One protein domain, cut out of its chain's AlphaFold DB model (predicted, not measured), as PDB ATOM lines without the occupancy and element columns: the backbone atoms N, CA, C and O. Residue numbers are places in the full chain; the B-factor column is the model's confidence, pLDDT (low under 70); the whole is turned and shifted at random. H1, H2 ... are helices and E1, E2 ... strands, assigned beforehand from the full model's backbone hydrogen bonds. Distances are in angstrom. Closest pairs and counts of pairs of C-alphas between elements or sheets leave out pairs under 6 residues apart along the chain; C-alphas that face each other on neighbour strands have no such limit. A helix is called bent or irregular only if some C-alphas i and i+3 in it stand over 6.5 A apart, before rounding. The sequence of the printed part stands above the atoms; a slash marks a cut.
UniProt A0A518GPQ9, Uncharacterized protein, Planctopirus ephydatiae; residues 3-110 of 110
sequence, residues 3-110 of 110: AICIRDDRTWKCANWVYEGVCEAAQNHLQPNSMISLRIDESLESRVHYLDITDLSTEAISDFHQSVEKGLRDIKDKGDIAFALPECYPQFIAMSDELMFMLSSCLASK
ATOM      1  N   ALA A   3       2.582  21.674  -8.230       96.56
ATOM      2  CA  ALA A   3       1.177  21.508  -7.871       96.56
ATOM      3  C   ALA A   3       0.914  21.487  -6.357       96.56
ATOM      4  O   ALA A   3       1.721  20.980  -5.583       96.56
ATOM      5  N   ILE A   4      -0.262  21.984  -5.960       96.81
ATOM      6  CA  ILE A   4      -0.832  21.808  -4.619       96.81
ATOM      7  C   ILE A   4      -2.162  21.062  -4.754       96.81
ATOM      8  O   ILE A   4      -3.093  21.558  -5.396       96.81
ATOM      9  N   CYS A   5      -2.258  19.878  -4.155       96.25
ATOM     10  CA  CYS A   5      -3.488  19.092  -4.097       96.25
ATOM     11  C   CYS A   5      -4.301  19.482  -2.860       96.25
ATOM     12  O   CYS A   5      -3.849  19.339  -1.728       96.25
ATOM     13  N   ILE A   6      -5.510  19.980  -3.099       92.75
ATOM     14  CA  ILE A   6      -6.478  20.497  -2.132       92.75
ATOM     15  C   ILE A   6      -7.691  19.550  -2.127       92.75
ATOM     16  O   ILE A   6      -7.937  18.830  -3.095       92.75
ATOM     17  N   ARG A   7      -8.458  19.525  -1.031       87.69
ATOM     18  CA  ARG A   7      -9.681  18.713  -0.912       87.69
ATOM     19  C   ARG A   7     -10.658  18.900  -2.086       87.69
ATOM     20  O   ARG A   7     -10.677  19.942  -2.750       87.69
ATOM     21  N   ASP A   8     -11.517  17.896  -2.260       85.25
ATOM     22  CA  ASP A   8     -12.530  17.792  -3.323       85.25
ATOM     23  C   ASP A   8     -11.925  17.652  -4.730       85.25
ATOM     24  O   ASP A   8     -12.395  18.273  -5.682       85.25
ATOM     25  N   ASP A   9     -10.844  16.871  -4.852       82.25
ATOM     26  CA  ASP A   9     -10.105  16.620  -6.102       82.25
ATOM     27  C   ASP A   9      -9.589  17.892  -6.800       82.25
ATOM     28  O   ASP A   9      -9.336  17.927  -8.008       82.25
ATOM     29  N   ARG A  10      -9.400  18.971  -6.035       91.06
ATOM     30  CA  ARG A  10      -8.939  20.254  -6.561       91.06
ATOM     31  C   ARG A  10      -7.423  20.308  -6.562       91.06
ATOM     32  O   ARG A  10      -6.788  20.230  -5.524       91.06
ATOM     33  N   THR A  11      -6.823  20.504  -7.729       96.19
ATOM     34  CA  THR A  11      -5.370  20.680  -7.851       96.19
ATOM     35  C   THR A  11      -5.059  22.053  -8.415       96.19
ATOM     36  O   THR A  11      -5.431  22.347  -9.551       96.19
ATOM     37  N   TRP A  12      -4.346  22.872  -7.650       97.44
ATOM     38  CA  TRP A  12      -3.759  24.103  -8.165       97.44
ATOM     39  C   TRP A  12      -2.424  23.776  -8.838       97.44
ATOM     40  O   TRP A  12      -1.613  23.048  -8.264       97.44
ATOM     41  N   LYS A  13      -2.193  24.269 -10.058       96.88
ATOM     42  CA  LYS A  13      -0.977  23.993 -10.844       96.88
ATOM     43  C   LYS A  13      -0.335  25.293 -11.285       96.88
ATOM     44  O   LYS A  13      -1.017  26.183 -11.780       96.88
ATOM     45  N   CYS A  14       0.984  25.379 -11.178       96.19
ATOM     46  CA  CYS A  14       1.704  26.603 -11.511       96.19
ATOM     47  C   CYS A  14       3.153  26.326 -11.944       96.19
ATOM     48  O   CYS A  14       3.635  25.186 -11.980       96.19
ATOM     49  N   ALA A  15       3.861  27.390 -12.320       94.94
ATOM     50  CA  ALA A  15       5.302  27.327 -12.524       94.94
ATOM     51  C   ALA A  15       6.025  27.166 -11.176       94.94
ATOM     52  O   ALA A  15       5.577  27.696 -10.164       94.94
ATOM     53  N   ASN A  16       7.171  26.478 -11.176       93.88
ATOM     54  CA  ASN A  16       7.916  26.171  -9.948       93.88
ATOM     55  C   ASN A  16       8.270  27.432  -9.143       93.88
ATOM     56  O   ASN A  16       8.133  27.427  -7.930       93.88
ATOM     57  N   TRP A  17       8.624  28.529  -9.815       92.31
ATOM     58  CA  TRP A  17       8.960  29.788  -9.148       92.31
ATOM     59  C   TRP A  17       7.756  30.432  -8.431       92.31
ATOM     60  O   TRP A  17       7.925  31.083  -7.405       92.31
ATOM     61  N   VAL A  18       6.531  30.241  -8.942       94.69
ATOM     62  CA  VAL A  18       5.304  30.716  -8.276       94.69
ATOM     63  C   VAL A  18       5.054  29.880  -7.027       94.69
ATOM     64  O   VAL A  18       4.748  30.422  -5.972       94.69
ATOM     65  N   TYR A  19       5.201  28.561  -7.158       96.31
ATOM     66  CA  TYR A  19       5.068  27.622  -6.050       96.31
ATOM     67  C   TYR A  19       6.037  27.950  -4.914       96.31
ATOM     68  O   TYR A  19       5.601  28.119  -3.780       96.31
ATOM     69  N   GLU A  20       7.328  28.089  -5.229       93.69
ATOM     70  CA  GLU A  20       8.374  28.436  -4.261       93.69
ATOM     71  C   GLU A  20       8.032  29.747  -3.550       93.69
ATOM     72  O   GLU A  20       7.954  29.766  -2.325       93.69
ATOM     73  N   GLY A  21       7.702  30.802  -4.303       92.88
ATOM     74  CA  GLY A  21       7.355  32.097  -3.719       92.88
ATOM     75  C   GLY A  21       6.133  32.050  -2.795       92.88
ATOM     76  O   GLY A  21       6.133  32.692  -1.748       92.88
ATOM     77  N   VAL A  22       5.100  31.274  -3.135       95.06
ATOM     78  CA  VAL A  22       3.926  31.076  -2.266       95.06
ATOM     79  C   VAL A  22       4.290  30.294  -1.003       95.06
ATOM     80  O   VAL A  22       3.880  30.673   0.093       95.06
ATOM     81  N   CYS A  23       5.044  29.205  -1.145       95.00
ATOM     82  CA  CYS A  23       5.459  28.358  -0.032       95.00
ATOM     83  C   CYS A  23       6.347  29.118   0.957       95.00
ATOM     84  O   CYS A  23       6.062  29.111   2.153       95.00
ATOM     85  N   GLU A  24       7.354  29.840   0.467       92.69
ATOM     86  CA  GLU A  24       8.225  30.690   1.283       92.69
ATOM     87  C   GLU A  24       7.429  31.804   1.978       92.69
ATOM     88  O   GLU A  24       7.604  32.062   3.172       92.69
ATOM     89  N   ALA A  25       6.497  32.442   1.260       92.56
ATOM     90  CA  ALA A  25       5.621  33.459   1.833       92.56
ATOM     91  C   ALA A  25       4.752  32.892   2.967       92.56
ATOM     92  O   ALA A  25       4.617  33.534   4.008       92.56
ATOM     93  N   ALA A  26       4.209  31.685   2.796       94.81
ATOM     94  CA  ALA A  26       3.422  31.009   3.823       94.81
ATOM     95  C   ALA A  26       4.274  30.633   5.044       94.81
ATOM     96  O   ALA A  26       3.848  30.855   6.178       94.81
ATOM     97  N   GLN A  27       5.481  30.100   4.838       93.62
ATOM     98  CA  GLN A  27       6.367  29.654   5.918       93.62
ATOM     99  C   GLN A  27       6.725  30.761   6.906       93.62
ATOM    100  O   GLN A  27       6.765  30.508   8.109       93.62
ATOM    101  N   ASN A  28       6.881  32.000   6.434       92.44
ATOM    102  CA  ASN A  28       7.140  33.155   7.302       92.44
ATOM    103  C   ASN A  28       6.030  33.412   8.339       92.44
ATOM    104  O   ASN A  28       6.265  34.091   9.339       92.44
ATOM    105  N   HIS A  29       4.826  32.878   8.110       95.06
ATOM    106  CA  HIS A  29       3.642  33.096   8.942       95.06
ATOM    107  C   HIS A  29       3.064  31.810   9.538       95.06
ATOM    108  O   HIS A  29       2.033  31.868  10.213       95.06
ATOM    109  N   LEU A  30       3.662  30.651   9.270       93.25
ATOM    110  CA  LEU A  30       3.227  29.370   9.825       93.25
ATOM    111  C   LEU A  30       3.849  29.132  11.203       93.25
ATOM    112  O   LEU A  30       4.963  29.565  11.493       93.25
ATOM    113  N   GLN A  31       3.132  28.403  12.062       88.62
ATOM    114  CA  GLN A  31       3.729  27.921  13.305       88.62
ATOM    115  C   GLN A  31       4.863  26.940  12.972       88.62
ATOM    116  O   GLN A  31       4.622  25.984  12.213       88.62
ATOM    117  N   PRO A  32       6.062  27.125  13.559       81.31
ATOM    118  CA  PRO A  32       7.152  26.173  13.413       81.31
ATOM    119  C   PRO A  32       6.682  24.777  13.834       81.31
ATOM    120  O   PRO A  32       6.066  24.623  14.890       81.31
ATOM    121  N   ASN A  33       6.978  23.760  13.025       83.50
ATOM    122  CA  ASN A  33       6.569  22.361  13.230       83.50
ATOM    123  C   ASN A  33       5.069  22.058  13.058       83.50
ATOM    124  O   ASN A  33       4.622  20.963  13.408       83.50
ATOM    125  N   SER A  34       4.271  22.978  12.509       91.00
ATOM    126  CA  SER A  34       2.943  22.601  12.012       91.00
ATOM    127  C   SER A  34       3.075  21.564  10.888       91.00
ATOM    128  O   SER A  34       4.042  21.583  10.125       91.00
ATOM    129  N   MET A  35       2.092  20.666  10.758       90.12
ATOM    130  CA  MET A  35       2.123  19.605   9.738       90.12
ATOM    131  C   MET A  35       2.297  20.167   8.322       90.12
ATOM    132  O   MET A  35       3.020  19.609   7.505       90.12
ATOM    133  N   ILE A  36       1.659  21.306   8.049       92.19
ATOM    134  CA  ILE A  36       1.778  22.015   6.777       92.19
ATOM    135  C   ILE A  36       3.186  22.596   6.572       92.19
ATOM    136  O   ILE A  36       3.721  22.470   5.478       92.19
ATOM    137  N   SER A  37       3.819  23.158   7.612       92.31
ATOM    138  CA  SER A  37       5.197  23.664   7.522       92.31
ATOM    139  C   SER A  37       6.163  22.552   7.128       92.31
ATOM    140  O   SER A  37       6.919  22.724   6.180       92.31
ATOM    141  N   LEU A  38       6.073  21.399   7.802       90.44
ATOM    142  CA  LEU A  38       6.942  20.249   7.541       90.44
ATOM    143  C   LEU A  38       6.782  19.722   6.109       90.44
ATOM    144  O   LEU A  38       7.768  19.438   5.441       90.44
ATOM    145  N   ARG A  39       5.545  19.645   5.600       93.19
ATOM    146  CA  ARG A  39       5.298  19.212   4.216       93.19
ATOM    147  C   ARG A  39       5.811  20.208   3.179       93.19
ATOM    148  O   ARG A  39       6.236  19.794   2.103       93.19
ATOM    149  N   ILE A  40       5.757  21.508   3.475       92.06
ATOM    150  CA  ILE A  40       6.354  22.522   2.600       92.06
ATOM    151  C   ILE A  40       7.875  22.345   2.569       92.06
ATOM    152  O   ILE A  40       8.432  22.295   1.475       92.06
ATOM    153  N   ASP A  41       8.521  22.177   3.728       90.38
ATOM    154  CA  ASP A  41       9.967  21.937   3.817       90.38
ATOM    155  C   ASP A  41      10.376  20.713   2.978       90.38
ATOM    156  O   ASP A  41      11.194  20.823   2.061       90.38
ATOM    157  N   GLU A  42       9.716  19.570   3.189       88.94
ATOM    158  CA  GLU A  42       9.952  18.339   2.418       88.94
ATOM    159  C   GLU A  42       9.732  18.538   0.908       88.94
ATOM    160  O   GLU A  42      10.486  18.032   0.065       88.94
ATOM    161  N   SER A  43       8.700  19.298   0.528       90.81
ATOM    162  CA  SER A  43       8.437  19.586  -0.878       90.81
ATOM    163  C   SER A  43       9.526  20.448  -1.517       90.81
ATOM    164  O   SER A  43       9.812  20.245  -2.702       90.81
ATOM    165  N   LEU A  44      10.060  21.438  -0.805       88.81
ATOM    166  CA  LEU A  44      11.091  22.330  -1.331       88.81
ATOM    167  C   LEU A  44      12.439  21.597  -1.427       88.81
ATOM    168  O   LEU A  44      13.151  21.746  -2.422       88.81
ATOM    169  N   GLU A  45      12.748  20.719  -0.470       88.44
ATOM    170  CA  GLU A  45      13.962  19.891  -0.483       88.44
ATOM    171  C   GLU A  45      13.953  18.822  -1.588       88.44
ATOM    172  O   GLU A  45      14.973  18.577  -2.240       88.44
ATOM    173  N   SER A  46      12.799  18.196  -1.842       82.50
ATOM    174  CA  SER A  46      12.674  17.085  -2.799       82.50
ATOM    175  C   SER A  46      12.789  17.493  -4.274       82.50
ATOM    176  O   SER A  46      12.939  16.623  -5.134       82.50
ATOM    177  N   ARG A  47      12.727  18.794  -4.597       75.88
ATOM    178  CA  ARG A  47      12.662  19.340  -5.973       75.88
ATOM    179  C   ARG A  47      11.470  18.852  -6.807       75.88
ATOM    180  O   ARG A  47      11.455  19.052  -8.021       75.88
ATOM    181  N   VAL A  48      10.488  18.198  -6.183       79.25
ATOM    182  CA  VAL A  48       9.275  17.721  -6.866       79.25
ATOM    183  C   VAL A  48       8.202  18.821  -6.918       79.25
ATOM    184  O   VAL A  48       7.281  18.716  -7.723       79.25
ATOM    185  N   HIS A  49       8.358  19.913  -6.148       93.44
ATOM    186  CA  HIS A  49       7.437  21.068  -6.097       93.44
ATOM    187  C   HIS A  49       5.968  20.627  -6.065       93.44
ATOM    188  O   HIS A  49       5.138  21.048  -6.875       93.44
ATOM    189  N   TYR A  50       5.686  19.699  -5.159       95.12
ATOM    190  CA  TYR A  50       4.399  19.052  -5.005       95.12
ATOM    191  C   TYR A  50       4.041  19.018  -3.527       95.12
ATOM    192  O   TYR A  50       4.793  18.473  -2.720       95.12
ATOM    193  N   LEU A  51       2.874  19.557  -3.195       95.00
ATOM    194  CA  LEU A  51       2.343  19.560  -1.841       95.00
ATOM    195  C   LEU A  51       0.938  18.970  -1.850       95.00
ATOM    196  O   LEU A  51       0.030  19.486  -2.496       95.00
ATOM    197  N   ASP A  52       0.758  17.892  -1.098       94.38
ATOM    198  CA  ASP A  52      -0.553  17.299  -0.865       94.38
ATOM    199  C   ASP A  52      -1.080  17.742   0.498       94.38
ATOM    200  O   ASP A  52      -0.418  17.534   1.519       94.38
ATOM    201  N   ILE A  53      -2.252  18.376   0.515       94.31
ATOM    202  CA  ILE A  53      -2.953  18.795   1.736       94.31
ATOM    203  C   ILE A  53      -4.374  18.233   1.807       94.31
ATOM    204  O   ILE A  53      -5.192  18.718   2.591       94.31
ATOM    205  N   THR A  54      -4.691  17.228   0.987       93.88
ATOM    206  CA  THR A  54      -6.042  16.656   0.898       93.88
ATOM    207  C   THR A  54      -6.505  15.999   2.201       93.88
ATOM    208  O   THR A  54      -7.685  16.071   2.544       93.88
ATOM    209  N   ASP A  55      -5.583  15.421   2.966       93.06
ATOM    210  CA  ASP A  55      -5.820  14.726   4.236       93.06
ATOM    211  C   ASP A  55      -5.710  15.633   5.478       93.06
ATOM    212  O   ASP A  55      -6.048  15.207   6.585       93.06
ATOM    213  N   LEU A  56      -5.253  16.882   5.328       92.25
ATOM    214  CA  LEU A  56      -5.104  17.808   6.453       92.25
ATOM    215  C   LEU A  56      -6.460  18.223   7.021       92.25
ATOM    216  O   LEU A  56      -7.458  18.235   6.305       92.25
ATOM    217  N   SER A  57      -6.507  18.595   8.307       92.44
ATOM    218  CA  SER A  57      -7.723  19.088   8.969       92.44
ATOM    219  C   SER A  57      -8.170  20.449   8.417       92.44
ATOM    220  O   SER A  57      -7.394  21.185   7.810       92.44
ATOM    221  N   THR A  58      -9.440  20.815   8.633       91.81
ATOM    222  CA  THR A  58      -9.960  22.118   8.167       91.81
ATOM    223  C   THR A  58      -9.241  23.271   8.866       91.81
ATOM    224  O   THR A  58      -9.015  24.311   8.261       91.81
ATOM    225  N   GLU A  59      -8.848  23.064  10.123       92.44
ATOM    226  CA  GLU A  59      -8.029  23.997  10.900       92.44
ATOM    227  C   GLU A  59      -6.649  24.175  10.260       92.44
ATOM    228  O   GLU A  59      -6.258  25.302   9.991       92.44
ATOM    229  N   ALA A  60      -5.966  23.087   9.884       92.56
ATOM    230  CA  ALA A  60      -4.666  23.167   9.217       92.56
ATOM    231  C   ALA A  60      -4.739  23.843   7.834       92.56
ATOM    232  O   ALA A  60      -3.845  24.606   7.472       92.56
ATOM    233  N   ILE A  61      -5.812  23.608   7.067       93.25
ATOM    234  CA  ILE A  61      -6.052  24.309   5.792       93.25
ATOM    235  C   ILE A  61      -6.346  25.795   6.038       93.25
ATOM    236  O   ILE A  61      -5.875  26.643   5.286       93.25
ATOM    237  N   SER A  62      -7.101  26.124   7.092       94.00
ATOM    238  CA  SER A  62      -7.365  27.509   7.496       94.00
ATOM    239  C   SER A  62      -6.080  28.229   7.902       94.00
ATOM    240  O   SER A  62      -5.863  29.361   7.474       94.00
ATOM    241  N   ASP A  63      -5.218  27.576   8.678       94.12
ATOM    242  CA  ASP A  63      -3.919  28.117   9.074       94.12
ATOM    243  C   ASP A  63      -3.048  28.371   7.842       94.12
ATOM    244  O   ASP A  63      -2.532  29.472   7.668       94.12
ATOM    245  N   PHE A  64      -2.967  27.400   6.927       95.44
ATOM    246  CA  PHE A  64      -2.243  27.569   5.670       95.44
ATOM    247  C   PHE A  64      -2.789  28.726   4.829       95.44
ATOM    248  O   PHE A  64      -2.020  29.573   4.383       95.44
ATOM    249  N   HIS A  65      -4.110  28.810   4.664       96.06
ATOM    250  CA  HIS A  65      -4.768  29.905   3.954       96.06
ATOM    251  C   HIS A  65      -4.420  31.272   4.556       96.06
ATOM    252  O   HIS A  65      -4.043  32.185   3.826       96.06
ATOM    253  N   GLN A  66      -4.498  31.417   5.881       96.50
ATOM    254  CA  GLN A  66      -4.160  32.672   6.560       96.50
ATOM    255  C   GLN A  66      -2.674  33.020   6.430       96.50
ATOM    256  O   GLN A  66      -2.325  34.194   6.297       96.50
ATOM    257  N   SER A  67      -1.791  32.024   6.476       96.75
ATOM    258  CA  SER A  67      -0.354  32.238   6.315       96.75
ATOM    259  C   SER A  67       0.007  32.648   4.886       96.75
ATOM    260  O   SER A  67       0.779  33.591   4.718       96.75
ATOM    261  N   VAL A  68      -0.599  32.026   3.865       96.19
ATOM    262  CA  VAL A  68      -0.467  32.473   2.467       96.19
ATOM    263  C   VAL A  68      -1.009  33.896   2.319       96.19
ATOM    264  O   VAL A  68      -0.326  34.743   1.753       96.19
ATOM    265  N   GLU A  69      -2.187  34.205   2.871       96.62
ATOM    266  CA  GLU A  69      -2.775  35.551   2.794       96.62
ATOM    267  C   GLU A  69      -1.831  36.629   3.343       96.62
ATOM    268  O   GLU A  69      -1.607  37.657   2.698       96.62
ATOM    269  N   LYS A  70      -1.261  36.394   4.531       96.25
ATOM    270  CA  LYS A  70      -0.317  37.319   5.169       96.25
ATOM    271  C   LYS A  70       0.970  37.451   4.361       96.25
ATOM    272  O   LYS A  70       1.396  38.569   4.093       96.25
ATOM    273  N   GLY A  71       1.539  36.336   3.907       94.06
ATOM    274  CA  GLY A  71       2.746  36.350   3.086       94.06
ATOM    275  C   GLY A  71       2.552  37.100   1.763       94.06
ATOM    276  O   GLY A  71       3.389  37.915   1.375       94.06
ATOM    277  N   LEU A  72       1.411  36.902   1.097       92.69
ATOM    278  CA  LEU A  72       1.064  37.638  -0.118       92.69
ATOM    279  C   LEU A  72       0.833  39.123   0.151       92.69
ATOM    280  O   LEU A  72       1.195  39.944  -0.689       92.69
ATOM    281  N   ARG A  73       0.252  39.486   1.299       94.12
ATOM    282  CA  ARG A  73       0.111  40.888   1.707       94.12
ATOM    283  C   ARG A  73       1.476  41.550   1.875       94.12
ATOM    284  O   ARG A  73       1.691  42.598   1.280       94.12
ATOM    285  N   ASP A  74       2.413  40.900   2.561       92.12
ATOM    286  CA  ASP A  74       3.775  41.423   2.735       92.12
ATOM    287  C   ASP A  74       4.494  41.633   1.393       92.12
ATOM    288  O   ASP A  74       5.245  42.594   1.222       92.12
ATOM    289  N   ILE A  75       4.272  40.739   0.423       89.69
ATOM    290  CA  ILE A  75       4.802  40.879  -0.942       89.69
ATOM    291  C   ILE A  75       4.112  42.034  -1.678       89.69
ATOM    292  O   ILE A  75       4.780  42.832  -2.337       89.69
ATOM    293  N   LYS A  76       2.784  42.150  -1.566       89.31
ATOM    294  CA  LYS A  76       1.999  43.230  -2.182       89.31
ATOM    295  C   LYS A  76       2.409  44.604  -1.646       89.31
ATOM    296  O   LYS A  76       2.591  45.519  -2.443       89.31
ATOM    297  N   ASP A  77       2.654  44.717  -0.345       90.88
ATOM    298  CA  ASP A  77       3.076  45.959   0.309       90.88
ATOM    299  C   ASP A  77       4.478  46.408  -0.131       90.88
ATOM    300  O   ASP A  77       4.752  47.605  -0.227       90.88
ATOM    301  N   LYS A  78       5.371  45.458  -0.440       88.44
ATOM    302  CA  LYS A  78       6.709  45.745  -0.983       88.44
ATOM    303  C   LYS A  78       6.699  46.097  -2.477       88.44
ATOM    304  O   LYS A  78       7.640  46.733  -2.949       88.44
ATOM    305  N   GLY A  79       5.655  45.698  -3.203       84.31
ATOM    306  CA  GLY A  79       5.509  45.928  -4.639       84.31
ATOM    307  C   GLY A  79       6.440  45.079  -5.514       84.31
ATOM    308  O   GLY A  79       7.109  44.152  -5.057       84.31
ATOM    309  N   ASP A  80       6.477  45.415  -6.800       82.75
ATOM    310  CA  ASP A  80       7.256  44.739  -7.845       82.75
ATOM    311  C   ASP A  80       8.775  44.927  -7.696       82.75
ATOM    312  O   ASP A  80       9.548  44.051  -8.074       82.75
ATOM    313  N   ILE A  81       9.210  46.029  -7.078       78.06
ATOM    314  CA  ILE A  81      10.627  46.358  -6.842       78.06
ATOM    315  C   ILE A  81      11.318  45.317  -5.944       78.06
ATOM    316  O   ILE A  81      12.530  45.123  -6.030       78.06
ATOM    317  N   ALA A  82      10.562  44.634  -5.082       70.50
ATOM    318  CA  ALA A  82      11.091  43.581  -4.219       70.50
ATOM    319  C   ALA A  82      11.163  42.204  -4.900       70.50
ATOM    320  O   ALA A  82      11.650  41.251  -4.291       70.50
ATOM    321  N   PHE A  83      10.689  42.087  -6.142       77.25
ATOM    322  CA  PHE A  83      10.745  40.857  -6.918       77.25
ATOM    323  C   PHE A  83      12.030  40.798  -7.750       77.25
ATOM    324  O   PHE A  83      12.409  41.771  -8.396       77.25
ATOM    325  N   ALA A  84      12.687  39.632  -7.780       78.00
ATOM    326  CA  ALA A  84      13.906  39.436  -8.573       78.00
ATOM    327  C   ALA A  84      13.683  39.684 -10.078       78.00
ATOM    328  O   ALA A  84      14.597  40.115 -10.776       78.00
ATOM    329  N   LEU A  85      12.460  39.421 -10.548       83.44
ATOM    330  CA  LEU A  85      11.979  39.691 -11.902       83.44
ATOM    331  C   LEU A  85      10.657  40.472 -11.801       83.44
ATOM    332  O   LEU A  85       9.591  39.851 -11.699       83.44
ATOM    333  N   PRO A  86      10.699  41.816 -11.768       87.00
ATOM    334  CA  PRO A  86       9.506  42.654 -11.634       87.00
ATOM    335  C   PRO A  86       8.446  42.383 -12.713       87.00
ATOM    336  O   PRO A  86       7.250  42.427 -12.443       87.00
ATOM    337  N   GLU A  87       8.855  42.013 -13.928       89.69
ATOM    338  CA  GLU A  87       7.960  41.653 -15.031       89.69
ATOM    339  C   GLU A  87       7.111  40.400 -14.757       89.69
ATOM    340  O   GLU A  87       6.028  40.246 -15.324       89.69
ATOM    341  N   CYS A  88       7.569  39.515 -13.867       91.31
ATOM    342  CA  CYS A  88       6.837  38.319 -13.456       91.31
ATOM    343  C   CYS A  88       5.845  38.601 -12.319       91.31
ATOM    344  O   CYS A  88       4.965  37.775 -12.062       91.31
ATOM    345  N   TYR A  89       5.940  39.759 -11.657       92.44
ATOM    346  CA  TYR A  89       5.105  40.108 -10.508       92.44
ATOM    347  C   TYR A  89       3.594  40.037 -10.805       92.44
ATOM    348  O   TYR A  89       2.879  39.384 -10.043       92.44
ATOM    349  N   PRO A  90       3.062  40.583 -11.921       93.75
ATOM    350  CA  PRO A  90       1.629  40.477 -12.207       93.75
ATOM    351  C   PRO A  90       1.149  39.025 -12.332       93.75
ATOM    352  O   PRO A  90       0.069  38.682 -11.850       93.75
ATOM    353  N   GLN A  91       1.963  38.156 -12.940       94.50
ATOM    354  CA  GLN A  91       1.647  36.735 -13.071       94.50
ATOM    355  C   GLN A  91       1.696  36.024 -11.716       94.50
ATOM    356  O   GLN A  91       0.829  35.198 -11.436       94.50
ATOM    357  N   PHE A  92       2.672  36.360 -10.868       94.50
ATOM    358  CA  PHE A  92       2.770  35.831  -9.509       94.50
ATOM    359  C   PHE A  92       1.494  36.108  -8.715       94.50
ATOM    360  O   PHE A  92       0.912  35.188  -8.138       94.50
ATOM    361  N   ILE A  93       1.039  37.365  -8.729       94.12
ATOM    362  CA  ILE A  93      -0.162  37.788  -8.010       94.12
ATOM    363  C   ILE A  93      -1.398  37.069  -8.550       94.12
ATOM    364  O   ILE A  93      -2.141  36.498  -7.760       94.12
ATOM    365  N   ALA A  94      -1.578  37.012  -9.873       95.19
ATOM    366  CA  ALA A  94      -2.733  36.346 -10.477       95.19
ATOM    367  C   ALA A  94      -2.829  34.856 -10.097       95.19
ATOM    368  O   ALA A  94      -3.894  34.384  -9.708       95.19
ATOM    369  N   MET A  95      -1.710  34.127 -10.159       97.00
ATOM    370  CA  MET A  95      -1.673  32.705  -9.794       97.00
ATOM    371  C   MET A  95      -1.861  32.488  -8.287       97.00
ATOM    372  O   MET A  95      -2.479  31.510  -7.868       97.00
ATOM    373  N   SER A  96      -1.339  33.395  -7.462       95.31
ATOM    374  CA  SER A  96      -1.501  33.327  -6.007       95.31
ATOM    375  C   SER A  96      -2.943  33.619  -5.583       95.31
ATOM    376  O   SER A  96      -3.475  32.945  -4.702       95.31
ATOM    377  N   ASP A  97      -3.607  34.572  -6.241       95.75
ATOM    378  CA  ASP A  97      -5.023  34.873  -6.013       95.75
ATOM    379  C   ASP A  97      -5.921  33.685  -6.442       95.75
ATOM    380  O   ASP A  97      -6.911  33.391  -5.769       95.75
ATOM    381  N   GLU A  98      -5.554  32.937  -7.495       96.94
ATOM    382  CA  GLU A  98      -6.217  31.674  -7.870       96.94
ATOM    383  C   GLU A  98      -6.125  30.626  -6.749       96.94
ATOM    384  O   GLU A  98      -7.142  30.047  -6.355       96.94
ATOM    385  N   LEU A  99      -4.930  30.409  -6.184       97.19
ATOM    386  CA  LEU A  99      -4.753  29.496  -5.050       97.19
ATOM    387  C   LEU A  99      -5.612  29.919  -3.850       97.19
ATOM    388  O   LEU A  99      -6.294  29.087  -3.247       97.19
ATOM    389  N   MET A 100      -5.609  31.213  -3.521       96.50
ATOM    390  CA  MET A 100      -6.408  31.762  -2.422       96.50
ATOM    391  C   MET A 100      -7.903  31.513  -2.624       96.50
ATOM    392  O   MET A 100      -8.587  31.092  -1.690       96.50
ATOM    393  N   PHE A 101      -8.405  31.685  -3.848       95.75
ATOM    394  CA  PHE A 101      -9.789  31.370  -4.189       95.75
ATOM    395  C   PHE A 101     -10.122  29.886  -3.963       95.75
ATOM    396  O   PHE A 101     -11.173  29.563  -3.395       95.75
ATOM    397  N   MET A 102      -9.229  28.974  -4.360       95.06
ATOM    398  CA  MET A 102      -9.417  27.532  -4.162       95.06
ATOM    399  C   MET A 102      -9.446  27.155  -2.675       95.06
ATOM    400  O   MET A 102     -10.345  26.426  -2.245       95.06
ATOM    401  N   LEU A 103      -8.511  27.688  -1.884       94.69
ATOM    402  CA  LEU A 103      -8.443  27.469  -0.437       94.69
ATOM    403  C   LEU A 103      -9.670  28.050   0.287       94.69
ATOM    404  O   LEU A 103     -10.302  27.353   1.079       94.69
ATOM    405  N   SER A 104     -10.076  29.282  -0.037       94.31
ATOM    406  CA  SER A 104     -11.291  29.915   0.504       94.31
ATOM    407  C   SER A 104     -12.546  29.094   0.206       94.31
ATOM    408  O   SER A 104     -13.375  28.856   1.085       94.31
ATOM    409  N   SER A 105     -12.667  28.601  -1.028       91.81
ATOM    410  CA  SER A 105     -13.794  27.767  -1.443       91.81
ATOM    411  C   SER A 105     -13.836  26.437  -0.684       91.81
ATOM    412  O   SER A 105     -14.915  25.948  -0.374       91.81
ATOM    413  N   CYS A 106     -12.682  25.852  -0.349       88.81
ATOM    414  CA  CYS A 106     -12.598  24.657   0.500       88.81
ATOM    415  C   CYS A 106     -13.087  24.907   1.930       88.81
ATOM    416  O   CYS A 106     -13.690  24.024   2.539       88.81
ATOM    417  N   LEU A 107     -12.841  26.096   2.475       90.00
ATOM    418  CA  LEU A 107     -13.259  26.455   3.831       90.00
ATOM    419  C   LEU A 107     -14.754  26.813   3.917       90.00
ATOM    420  O   LEU A 107     -15.346  26.693   4.991       90.00
ATOM    421  N   ALA A 108     -15.361  27.227   2.799       85.56
ATOM    422  CA  ALA A 108     -16.769  27.619   2.710       85.56
ATOM    423  C   ALA A 108     -17.750  26.444   2.516       85.56
ATOM    424  O   ALA A 108     -18.919  26.585   2.864       85.56
ATOM    425  N   SER A 109     -17.302  25.298   1.985       69.62
ATOM    426  CA  SER A 109     -18.135  24.123   1.655       69.62
ATOM    427  C   SER A 109     -18.616  23.295   2.868       69.62
ATOM    428  O   SER A 109     -18.618  22.069   2.809       69.62
ATOM    429  N   LYS A 110     -19.006  23.944   3.972       55.81
ATOM    430  CA  LYS A 110     -19.583  23.280   5.155       55.81
ATOM    431  C   LYS A 110     -21.015  22.799   4.938       55.81
ATOM    432  O   LYS A 110     -21.793  23.537   4.295       55.81
TER     433      LYS A 110
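What this domain is: This is residues 3 to 110 of the 110 residues of an uncharacterized protein of Planctopirus ephydatiae (UniProt A0A518GPQ9). Two long helices, H3 and H4, run side by side as an antiparallel hairpin, and the shorter H1 crosses one side of that pair, packing on H3 with residues 22 to 27 and on H4 with residues 18 to 22. A small three-stranded sheet packs along H4 through E2 and E1, while H2 packs on E3, at the sheet's other edge, and on H1. The printed part has 108 residues with four named helices and three named strands, in the order E1 E2 H1 H2 E3 H3 H4; the sheet's order is E2, E1, E3, mixed, and the class is mostly helix. The whole is compact, with a radius of gyration of the C-alphas of 13.1 A and spans of 38 by 29 by 23 A.

Where its parts are: Find C-alpha 3 at (1.177, 21.508, -7.871), where E1, residues 3 to 6, begins. E2 follows at residues 10 to 14, 13.3 A long. Next come H1, residues 16 to 27, 16.3 A, and H2, residues 35 to 45, 15.6 A. E3 is residues 50 to 52. Look then at C-alpha 58 at (-9.960, 22.118, 8.167): from there H3 runs 30.3 A to residue 78. H4, residues 86 to 108, runs 33.5 A to C-alpha 108 at (-16.769, 27.619, 2.710); it is irregular, with C-alphas 87 and 90 7.0 A apart.

How they stand to each other: Start at the two hubs, H1 and H3, which touch three helices each. H1 touches H3 with residues 22 to 27 alone, about perpendicular at 74 degrees; their closest C-alphas, of Ala 25 and Gly 71, are 4.3 A apart. H3 and H4, a helical hairpin, touch at a shallow tilt of 25 degrees, opposite ways, closest at the C-alphas of His 65 and Leu 103, 6.2 A. H4 is on the sheet at a height over the sheet of 10.0 A, and on the local plane it runs along the strands, at 8 degrees to E2. H2 and H4, on one face of the sheet, form two layers with it, helices on one face of strands. In the hairpin of E1 and E2, antiparallel, look for N 4 and O 12, 2.9 A apart, within hydrogen-bond range. E1 and E3 are parallel, with N 5 and O 51 2.9 A apart, also within range. H2 and H4 are apart. Every O i to N i+4 pair is within hydrogen-bond range in H1, H2 and H3, and 17 of 19 in H4.

The domain as a whole: The two C-alphas farthest apart, of Ile 81 and Lys 110, are 39.9 A apart. The printed part has no cut, and no link is long. The mean pLDDT of the printed part is 91.0; look for values under 70 at residues 109 to 110, the latter the chain's last.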